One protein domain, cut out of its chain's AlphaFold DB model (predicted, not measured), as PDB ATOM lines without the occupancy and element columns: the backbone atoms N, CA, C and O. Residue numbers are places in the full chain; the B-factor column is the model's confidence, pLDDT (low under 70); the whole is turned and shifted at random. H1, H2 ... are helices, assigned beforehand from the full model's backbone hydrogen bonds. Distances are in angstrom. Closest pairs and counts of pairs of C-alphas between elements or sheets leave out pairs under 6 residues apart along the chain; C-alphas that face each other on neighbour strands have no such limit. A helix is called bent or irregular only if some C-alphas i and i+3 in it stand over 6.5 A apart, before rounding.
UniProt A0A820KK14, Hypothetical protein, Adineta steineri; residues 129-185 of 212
ATOM      1  N   GLY A 129     180.497 120.202 149.306       83.12
ATOM      2  CA  GLY A 129     179.207 120.474 149.945       83.12
ATOM      3  C   GLY A 129     179.304 121.261 151.262       83.12
ATOM      4  O   GLY A 129     178.452 122.104 151.519       83.12
ATOM      5  N   ALA A 130     180.360 121.065 152.059       83.69
ATOM      6  CA  ALA A 130     180.558 121.778 153.326       83.69
ATOM      7  C   ALA A 130     180.899 123.269 153.139       83.69
ATOM      8  O   ALA A 130     180.702 124.075 154.046       83.69
ATOM      9  N   VAL A 131     181.395 123.646 151.957       84.88
ATOM     10  CA  VAL A 131     181.808 125.017 151.610       84.88
ATOM     11  C   VAL A 131     180.991 125.604 150.457       84.88
ATOM     12  O   VAL A 131     181.389 126.608 149.871       84.88
ATOM     13  N   ASN A 132     179.844 124.998 150.128       86.69
ATOM     14  CA  ASN A 132     179.003 125.366 148.983       86.69
ATOM     15  C   ASN A 132     179.760 125.387 147.638       86.69
ATOM     16  O   ASN A 132     179.423 126.154 146.736       86.69
ATOM     17  N   ALA A 133     180.790 124.553 147.499       88.00
ATOM     18  CA  ALA A 133     181.477 124.327 146.237       88.00
ATOM     19  C   ALA A 133     180.790 123.198 145.443       88.00
ATOM     20  O   ALA A 133     180.200 122.293 146.045       88.00
ATOM     21  N   PRO A 134     180.868 123.219 144.096       88.19
ATOM     22  CA  PRO A 134     180.316 122.156 143.264       88.19
ATOM     23  C   PRO A 134     180.863 120.785 143.664       88.19
ATOM     24  O   PRO A 134     182.070 120.612 143.823       88.19
ATOM     25  N   ILE A 135     179.971 119.807 143.811       87.19
ATOM     26  CA  ILE A 135     180.327 118.437 144.172       87.19
ATOM     27  C   ILE A 135     179.367 117.448 143.513       87.19
ATOM     28  O   ILE A 135     178.167 117.702 143.414       87.19
ATOM     29  N   ASN A 136     179.890 116.301 143.082       88.81
ATOM     30  CA  ASN A 136     179.071 115.174 142.655       88.81
ATOM     31  C   ASN A 136     178.725 114.310 143.875       88.81
ATOM     32  O   ASN A 136     179.439 113.364 144.210       88.81
ATOM     33  N   THR A 137     177.641 114.665 144.566       87.50
ATOM     34  CA  THR A 137     177.189 113.951 145.771       87.50
ATOM     35  C   THR A 137     176.836 112.496 145.486       87.50
ATOM     36  O   THR A 137     177.096 111.638 146.324       87.50
ATOM     37  N   THR A 138     176.297 112.198 144.302       89.69
ATOM     38  CA  THR A 138     175.980 110.829 143.882       89.69
ATOM     39  C   THR A 138     177.239 109.968 143.821       89.69
ATOM     40  O   THR A 138     177.265 108.895 144.419       89.69
ATOM     41  N   LEU A 139     178.297 110.453 143.162       87.69
ATOM     42  CA  LEU A 139     179.569 109.734 143.062       87.69
ATOM     43  C   LEU A 139     180.235 109.569 144.431       87.69
ATOM     44  O   LEU A 139     180.681 108.474 144.761       87.69
ATOM     45  N   LEU A 140     180.255 110.629 145.243       87.56
ATOM     46  CA  LEU A 140     180.828 110.573 146.587       87.56
ATOM     47  C   LEU A 140     180.107 109.538 147.466       87.56
ATOM     48  O   LEU A 140     180.748 108.722 148.123       87.56
ATOM     49  N   ASN A 141     178.773 109.530 147.443       89.12
ATOM     50  CA  ASN A 141     177.981 108.562 148.200       89.12
ATOM     51  C   ASN A 141     178.182 107.134 147.683       89.12
ATOM     52  O   ASN A 141     178.270 106.207 148.482       89.12
ATOM     53  N   ALA A 142     178.288 106.945 146.364       88.69
ATOM     54  CA  ALA A 142     178.607 105.644 145.786       88.69
ATOM     55  C   ALA A 142     179.977 105.139 146.268       88.69
ATOM     56  O   ALA A 142     180.081 103.990 146.694       88.69
ATOM     57  N   ALA A 143     180.993 106.008 146.289       87.56
ATOM     58  CA  ALA A 143     182.319 105.678 146.804       87.56
ATOM     59  C   ALA A 143     182.268 105.243 148.278       87.56
ATOM     60  O   ALA A 143     182.795 104.186 148.624       87.56
ATOM     61  N   TYR A 144     181.572 105.998 149.135       89.62
ATOM     62  CA  TYR A 144     181.397 105.627 150.543       89.62
ATOM     63  C   TYR A 144     180.646 104.309 150.728       89.62
ATOM     64  O   TYR A 144     181.059 103.490 151.546       89.62
ATOM     65  N   ASN A 145     179.581 104.076 149.958       88.31
ATOM     66  CA  ASN A 145     178.811 102.835 150.030       88.31
ATOM     67  C   ASN A 145     179.670 101.620 149.663       88.31
ATOM     68  O   ASN A 145     179.621 100.596 150.343       88.31
ATOM     69  N   ILE A 146     180.484 101.743 148.614       85.81
ATOM     70  CA  ILE A 146     181.394 100.684 148.178       85.81
ATOM     71  C   ILE A 146     182.465 100.431 149.237       85.81
ATOM     72  O   ILE A 146     182.702  99.282 149.608       85.81
ATOM     73  N   TRP A 147     183.071 101.490 149.774       86.88
ATOM     74  CA  TRP A 147     184.076 101.363 150.823       86.88
ATOM     75  C   TRP A 147     183.499 100.647 152.049       86.88
ATOM     76  O   TRP A 147     184.050  99.648 152.509       86.88
ATOM     77  N   GLN A 148     182.333 101.084 152.523       87.00
ATOM     78  CA  GLN A 148     181.655 100.473 153.663       87.00
ATOM     79  C   GLN A 148     181.286  99.006 153.416       87.00
ATOM     80  O   GLN A 148     181.335  98.192 154.339       87.00
ATOM     81  N   GLN A 149     180.920  98.655 152.184       86.25
ATOM     82  CA  GLN A 149     180.581  97.285 151.819       86.25
ATOM     83  C   GLN A 149     181.791  96.344 151.896       86.25
ATOM     84  O   GLN A 149     181.638  95.203 152.338       86.25
ATOM     85  N   TYR A 150     182.965  96.784 151.439       84.25
ATOM     86  CA  TYR A 150     184.131  95.905 151.284       84.25
ATOM     87  C   TYR A 150     185.131  95.976 152.429       84.25
ATOM     88  O   TYR A 150     185.791  94.981 152.716       84.25
ATOM     89  N   GLU A 151     185.193  97.103 153.122       83.69
ATOM     90  CA  GLU A 151     186.181  97.380 154.157       83.69
ATOM     91  C   GLU A 151     185.515  97.839 155.473       83.69
ATOM     92  O   GLU A 151     185.948  98.812 156.083       83.69
ATOM     93  N   PRO A 152     184.469  97.157 155.985       80.56
ATOM     94  CA  PRO A 152     183.689  97.634 157.137       80.56
ATOM     95  C   PRO A 152     184.498  97.752 158.440       80.56
ATOM     96  O   PRO A 152     184.083  98.449 159.361       80.56
ATOM     97  N   GLN A 153     185.634  97.055 158.540       80.50
ATOM     98  CA  GLN A 153     186.517  97.110 159.710       80.50
ATOM     99  C   GLN A 153     187.429  98.340 159.695       80.50
ATOM    100  O   GLN A 153     187.731  98.895 160.748       80.50
ATOM    101  N   THR A 154     187.876  98.758 158.510       76.81
ATOM    102  CA  THR A 154     188.767  99.913 158.330       76.81
ATOM    103  C   THR A 154     187.993 101.176 157.939       76.81
ATOM    104  O   THR A 154     188.510 102.281 158.073       76.81
ATOM    105  N   PHE A 155     186.723 101.026 157.554       80.81
ATOM    106  CA  PHE A 155     185.769 102.084 157.248       80.81
ATOM    107  C   PHE A 155     184.528 101.972 158.148       80.81
ATOM    108  O   PHE A 155     183.503 101.405 157.756       80.81
ATOM    109  N   PRO A 156     184.571 102.532 159.367       70.69
ATOM    110  CA  PRO A 156     183.430 102.485 160.280       70.69
ATOM    111  C   PRO A 156     182.275 103.413 159.853       70.69
ATOM    112  O   PRO A 156     181.197 103.357 160.440       70.69
ATOM    113  N   GLY A 157     182.476 104.278 158.849       76.44
ATOM    114  CA  GLY A 157     181.429 105.115 158.260       76.44
ATOM    115  C   GLY A 157     181.955 106.392 157.598       76.44
ATOM    116  O   GLY A 157     183.067 106.833 157.878       76.44
ATOM    117  N   ALA A 158     181.115 107.020 156.767       74.50
ATOM    118  CA  ALA A 158     181.455 108.195 155.952       74.50
ATOM    119  C   ALA A 158     181.919 109.435 156.749       74.50
ATOM    120  O   ALA A 158     182.609 110.293 156.210       74.50
ATOM    121  N   ASN A 159     181.574 109.524 158.035       74.00
ATOM    122  CA  ASN A 159     182.003 110.626 158.904       74.00
ATOM    123  C   ASN A 159     183.427 110.447 159.459       74.00
ATOM    124  O   ASN A 159     183.935 111.349 160.113       74.00
ATOM    125  N   ASN A 160     184.050 109.289 159.231       73.38
ATOM    126  CA  ASN A 160     185.361 108.928 159.775       73.38
ATOM    127  C   ASN A 160     186.407 108.722 158.671       73.38
ATOM    128  O   ASN A 160     187.429 108.078 158.896       73.38
ATOM    129  N   VAL A 161     186.123 109.203 157.460       80.88
ATOM    130  CA  VAL A 161     187.013 109.037 156.311       80.88
ATOM    131  C   VAL A 161     188.071 110.114 156.361       80.88
ATOM    132  O   VAL A 161     187.752 111.302 156.371       80.88
ATOM    133  N   ASP A 162     189.326 109.688 156.367       82.31
ATOM    134  CA  ASP A 162     190.447 110.604 156.252       82.31
ATOM    135  C   ASP A 162     190.382 111.350 154.904       82.31
ATOM    136  O   ASP A 162     190.091 110.766 153.856       82.31
ATOM    137  N   PHE A 163     190.651 112.654 154.895       85.06
ATOM    138  CA  PHE A 163     190.612 113.441 153.663       85.06
ATOM    139  C   PHE A 163     191.655 112.971 152.630       85.06
ATOM    140  O   PHE A 163     191.418 113.106 151.429       85.06
ATOM    141  N   TYR A 164     192.762 112.351 153.051       85.88
ATOM    142  CA  TYR A 164     193.726 111.724 152.145       85.88
ATOM    143  C   TYR A 164     193.123 110.546 151.380       85.88
ATOM    144  O   TYR A 164     193.452 110.340 150.212       85.88
ATOM    145  N   ALA A 165     192.208 109.801 151.998       87.56
ATOM    146  CA  ALA A 165     191.477 108.727 151.337       87.56
ATOM    147  C   ALA A 165     190.568 109.273 150.221       87.56
ATOM    148  O   ALA A 165     190.508 108.704 149.131       87.56
ATOM    149  N   ILE A 166     189.929 110.423 150.455       86.88
ATOM    150  CA  ILE A 166     189.136 111.124 149.435       86.88
ATOM    151  C   ILE A 166     190.044 111.657 148.317       86.88
ATOM    152  O   ILE A 166     189.736 111.478 147.142       86.88
ATOM    153  N   PHE A 167     191.204 112.235 148.646       89.50
ATOM    154  CA  PHE A 167     192.172 112.682 147.636       89.50
ATOM    155  C   PHE A 167     192.707 111.536 146.775       89.50
ATOM    156  O   PHE A 167     192.855 111.697 145.566       89.50
ATOM    157  N   ALA A 168     192.973 110.373 147.371       90.88
ATOM    158  CA  ALA A 168     193.388 109.186 146.631       90.88
ATOM    159  C   ALA A 168     192.288 108.710 145.668       90.88
ATOM    160  O   ALA A 168     192.583 108.359 144.519       90.88
ATOM    161  N   PHE A 169     191.025 108.748 146.106       88.94
ATOM    162  CA  PHE A 169     189.877 108.465 145.249       88.94
ATOM    163  C   PHE A 169     189.795 109.455 144.078       88.94
ATOM    164  O   PHE A 169     189.758 109.026 142.926       88.94
ATOM    165  N   ASP A 170     189.855 110.762 144.346       88.06
ATOM    166  CA  ASP A 170     189.785 111.808 143.317       88.06
ATOM    167  C   ASP A 170     190.948 111.725 142.319       88.06
ATOM    168  O   ASP A 170     190.747 111.892 141.112       88.06
ATOM    169  N   ALA A 171     192.162 111.428 142.791       93.00
ATOM    170  CA  ALA A 171     193.329 111.231 141.938       93.00
ATOM    171  C   ALA A 171     193.150 110.021 141.009       93.00
ATOM    172  O   ALA A 171     193.404 110.116 139.805       93.00
ATOM    173  N   THR A 172     192.656 108.904 141.547       89.94
ATOM    174  CA  THR A 172     192.389 107.681 140.776       89.94
ATOM    175  C   THR A 172     191.280 107.907 139.754       89.94
ATOM    176  O   THR A 172     191.430 107.557 138.584       89.94
ATOM    177  N   TRP A 173     190.189 108.553 140.163       86.75
ATOM    178  CA  TRP A 173     189.087 108.899 139.272       86.75
ATOM    179  C   TRP A 173     189.547 109.829 138.147       86.75
ATOM    180  O   TRP A 173     189.260 109.583 136.977       86.75
ATOM    181  N   SER A 174     190.344 110.849 138.470       89.19
ATOM    182  CA  SER A 174     190.913 111.770 137.479       89.19
ATOM    183  C   SER A 174     191.811 111.052 136.471       89.19
ATOM    184  O   SER A 174     191.754 111.353 135.277       89.19
ATOM    185  N   LEU A 175     192.603 110.072 136.919       89.88
ATOM    186  CA  LEU A 175     193.422 109.241 136.039       89.88
ATOM    187  C   LEU A 175     192.557 108.410 135.081       89.88
ATOM    188  O   LEU A 175     192.798 108.437 133.875       89.88
ATOM    189  N   ILE A 176     191.526 107.725 135.588       84.75
ATOM    190  CA  ILE A 176     190.584 106.941 134.768       84.75
ATOM    191  C   ILE A 176     189.939 107.831 133.698       84.75
ATOM    192  O   ILE A 176     189.951 107.499 132.510       84.75
ATOM    193  N   GLN A 177     189.445 109.005 134.099       84.62
ATOM    194  CA  GLN A 177     188.823 109.962 133.186       84.62
ATOM    195  C   GLN A 177     189.808 110.492 132.135       84.62
ATOM    196  O   GLN A 177     189.411 110.720 130.992       84.62
ATOM    197  N   GLY A 178     191.086 110.656 132.486       86.75
ATOM    198  CA  GLY A 178     192.143 111.053 131.553       86.75
ATOM    199  C   GLY A 178     192.523 109.962 130.545       86.75
ATOM    200  O   GLY A 178     192.878 110.275 129.409       86.75
ATOM    201  N   LEU A 179     192.422 108.685 130.925       84.25
ATOM    202  CA  LEU A 179     192.731 107.542 130.057       84.25
ATOM    203  C   LEU A 179     191.588 107.199 129.090       84.25
ATOM    204  O   LEU A 179     191.842 106.740 127.974       84.25
ATOM    205  N   ASN A 180     190.335 107.458 129.468       78.19
ATOM    206  CA  ASN A 180     189.155 107.074 128.687       78.19
ATOM    207  C   ASN A 180     189.155 107.592 127.216       78.19
ATOM    208  O   ASN A 180     188.887 106.810 126.293       78.19
ATOM    209  N   PRO A 181     189.535 108.855 126.918       77.44
ATOM    210  CA  PRO A 181     189.634 109.340 125.537       77.44
ATOM    211  C   PRO A 181     190.760 108.681 124.728       77.44
ATOM    212  O   PRO A 181     190.631 108.505 123.513       77.44
ATOM    213  N   LEU A 182     191.860 108.290 125.385       72.88
ATOM    214  CA  LEU A 182     192.973 107.594 124.732       72.88
ATOM    215  C   LEU A 182     192.529 106.204 124.278       72.88
ATOM    216  O   LEU A 182     192.781 105.828 123.137       72.88
ATOM    217  N   CYS A 183     191.767 105.494 125.108       65.44
ATOM    218  CA  CYS A 183     191.183 104.206 124.739       65.44
ATOM    219  C   CYS A 183     190.217 104.301 123.550       65.44
ATOM    220  O   CYS A 183     190.165 103.395 122.722       65.44
ATOM    221  N   SER A 184     189.505 105.422 123.417       63.06
ATOM    222  CA  SER A 184     188.583 105.672 122.301       63.06
ATOM    223  C   SER A 184     189.297 106.006 120.979       63.06
ATOM    224  O   SER A 184     188.706 105.881 119.908       63.06
ATOM    225  N   SER A 185     190.567 106.422 121.035       64.69
ATOM    226  CA  SER A 185     191.337 106.900 119.874       64.69
ATOM    227  C   SER A 185     192.165 105.807 119.179       64.69
ATOM    228  O   SER A 185     192.689 106.039 118.089       64.69
TER     229      SER A 185
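AT A GLANCE: This is residues 129 to 185 of the 212 residues of the protein "Hypothetical protein" of Adineta steineri (UniProt A0A820KK14). One long helix, H2, runs out as an arm, and a shorter helix, H1, is set crosswise near its first part, with a long loop folding back from the end of H1 to the start of H2. Residues 171 to 185 of H2 stick out, as do residues 130 to 136 ahead of H1. The printed part has 57 residues with two named helices, H1 then H2, and no named strand; its class is all helix. It is loose, with a radius of gyration of the C-alphas of 13.4 A, and spans 41 by 30 by 19 A.

HOW THE PARTS SIT: H2, residues 163 to 185, and H1, residues 137 to 150, are near each other, with 6 pairs of C-alphas within 10 A and the closest at 8.2 A. In H1 every O i to N i+4 pair is within hydrogen-bond range; in H2, 17 of 19 are. H2 is only just irregular: C-alphas 178 and 181 are 6.7 A apart.

IN THESE COORDINATES: H2 measures 34.4 A from C-alpha 163 at (190.612, 113.441, 153.663) to C-alpha 185 at (191.337, 106.900, 119.874). H1 measures 20.1 A from C-alpha 137 at (177.189, 113.951, 145.771).

THE WHOLE: The farthest C-alphas, of Pro 156 and Ser 185, are 41.4 A apart. The link of residues 151 to 162 is long. The printed part has no cut. Residues 183 to 185 have pLDDT under 70.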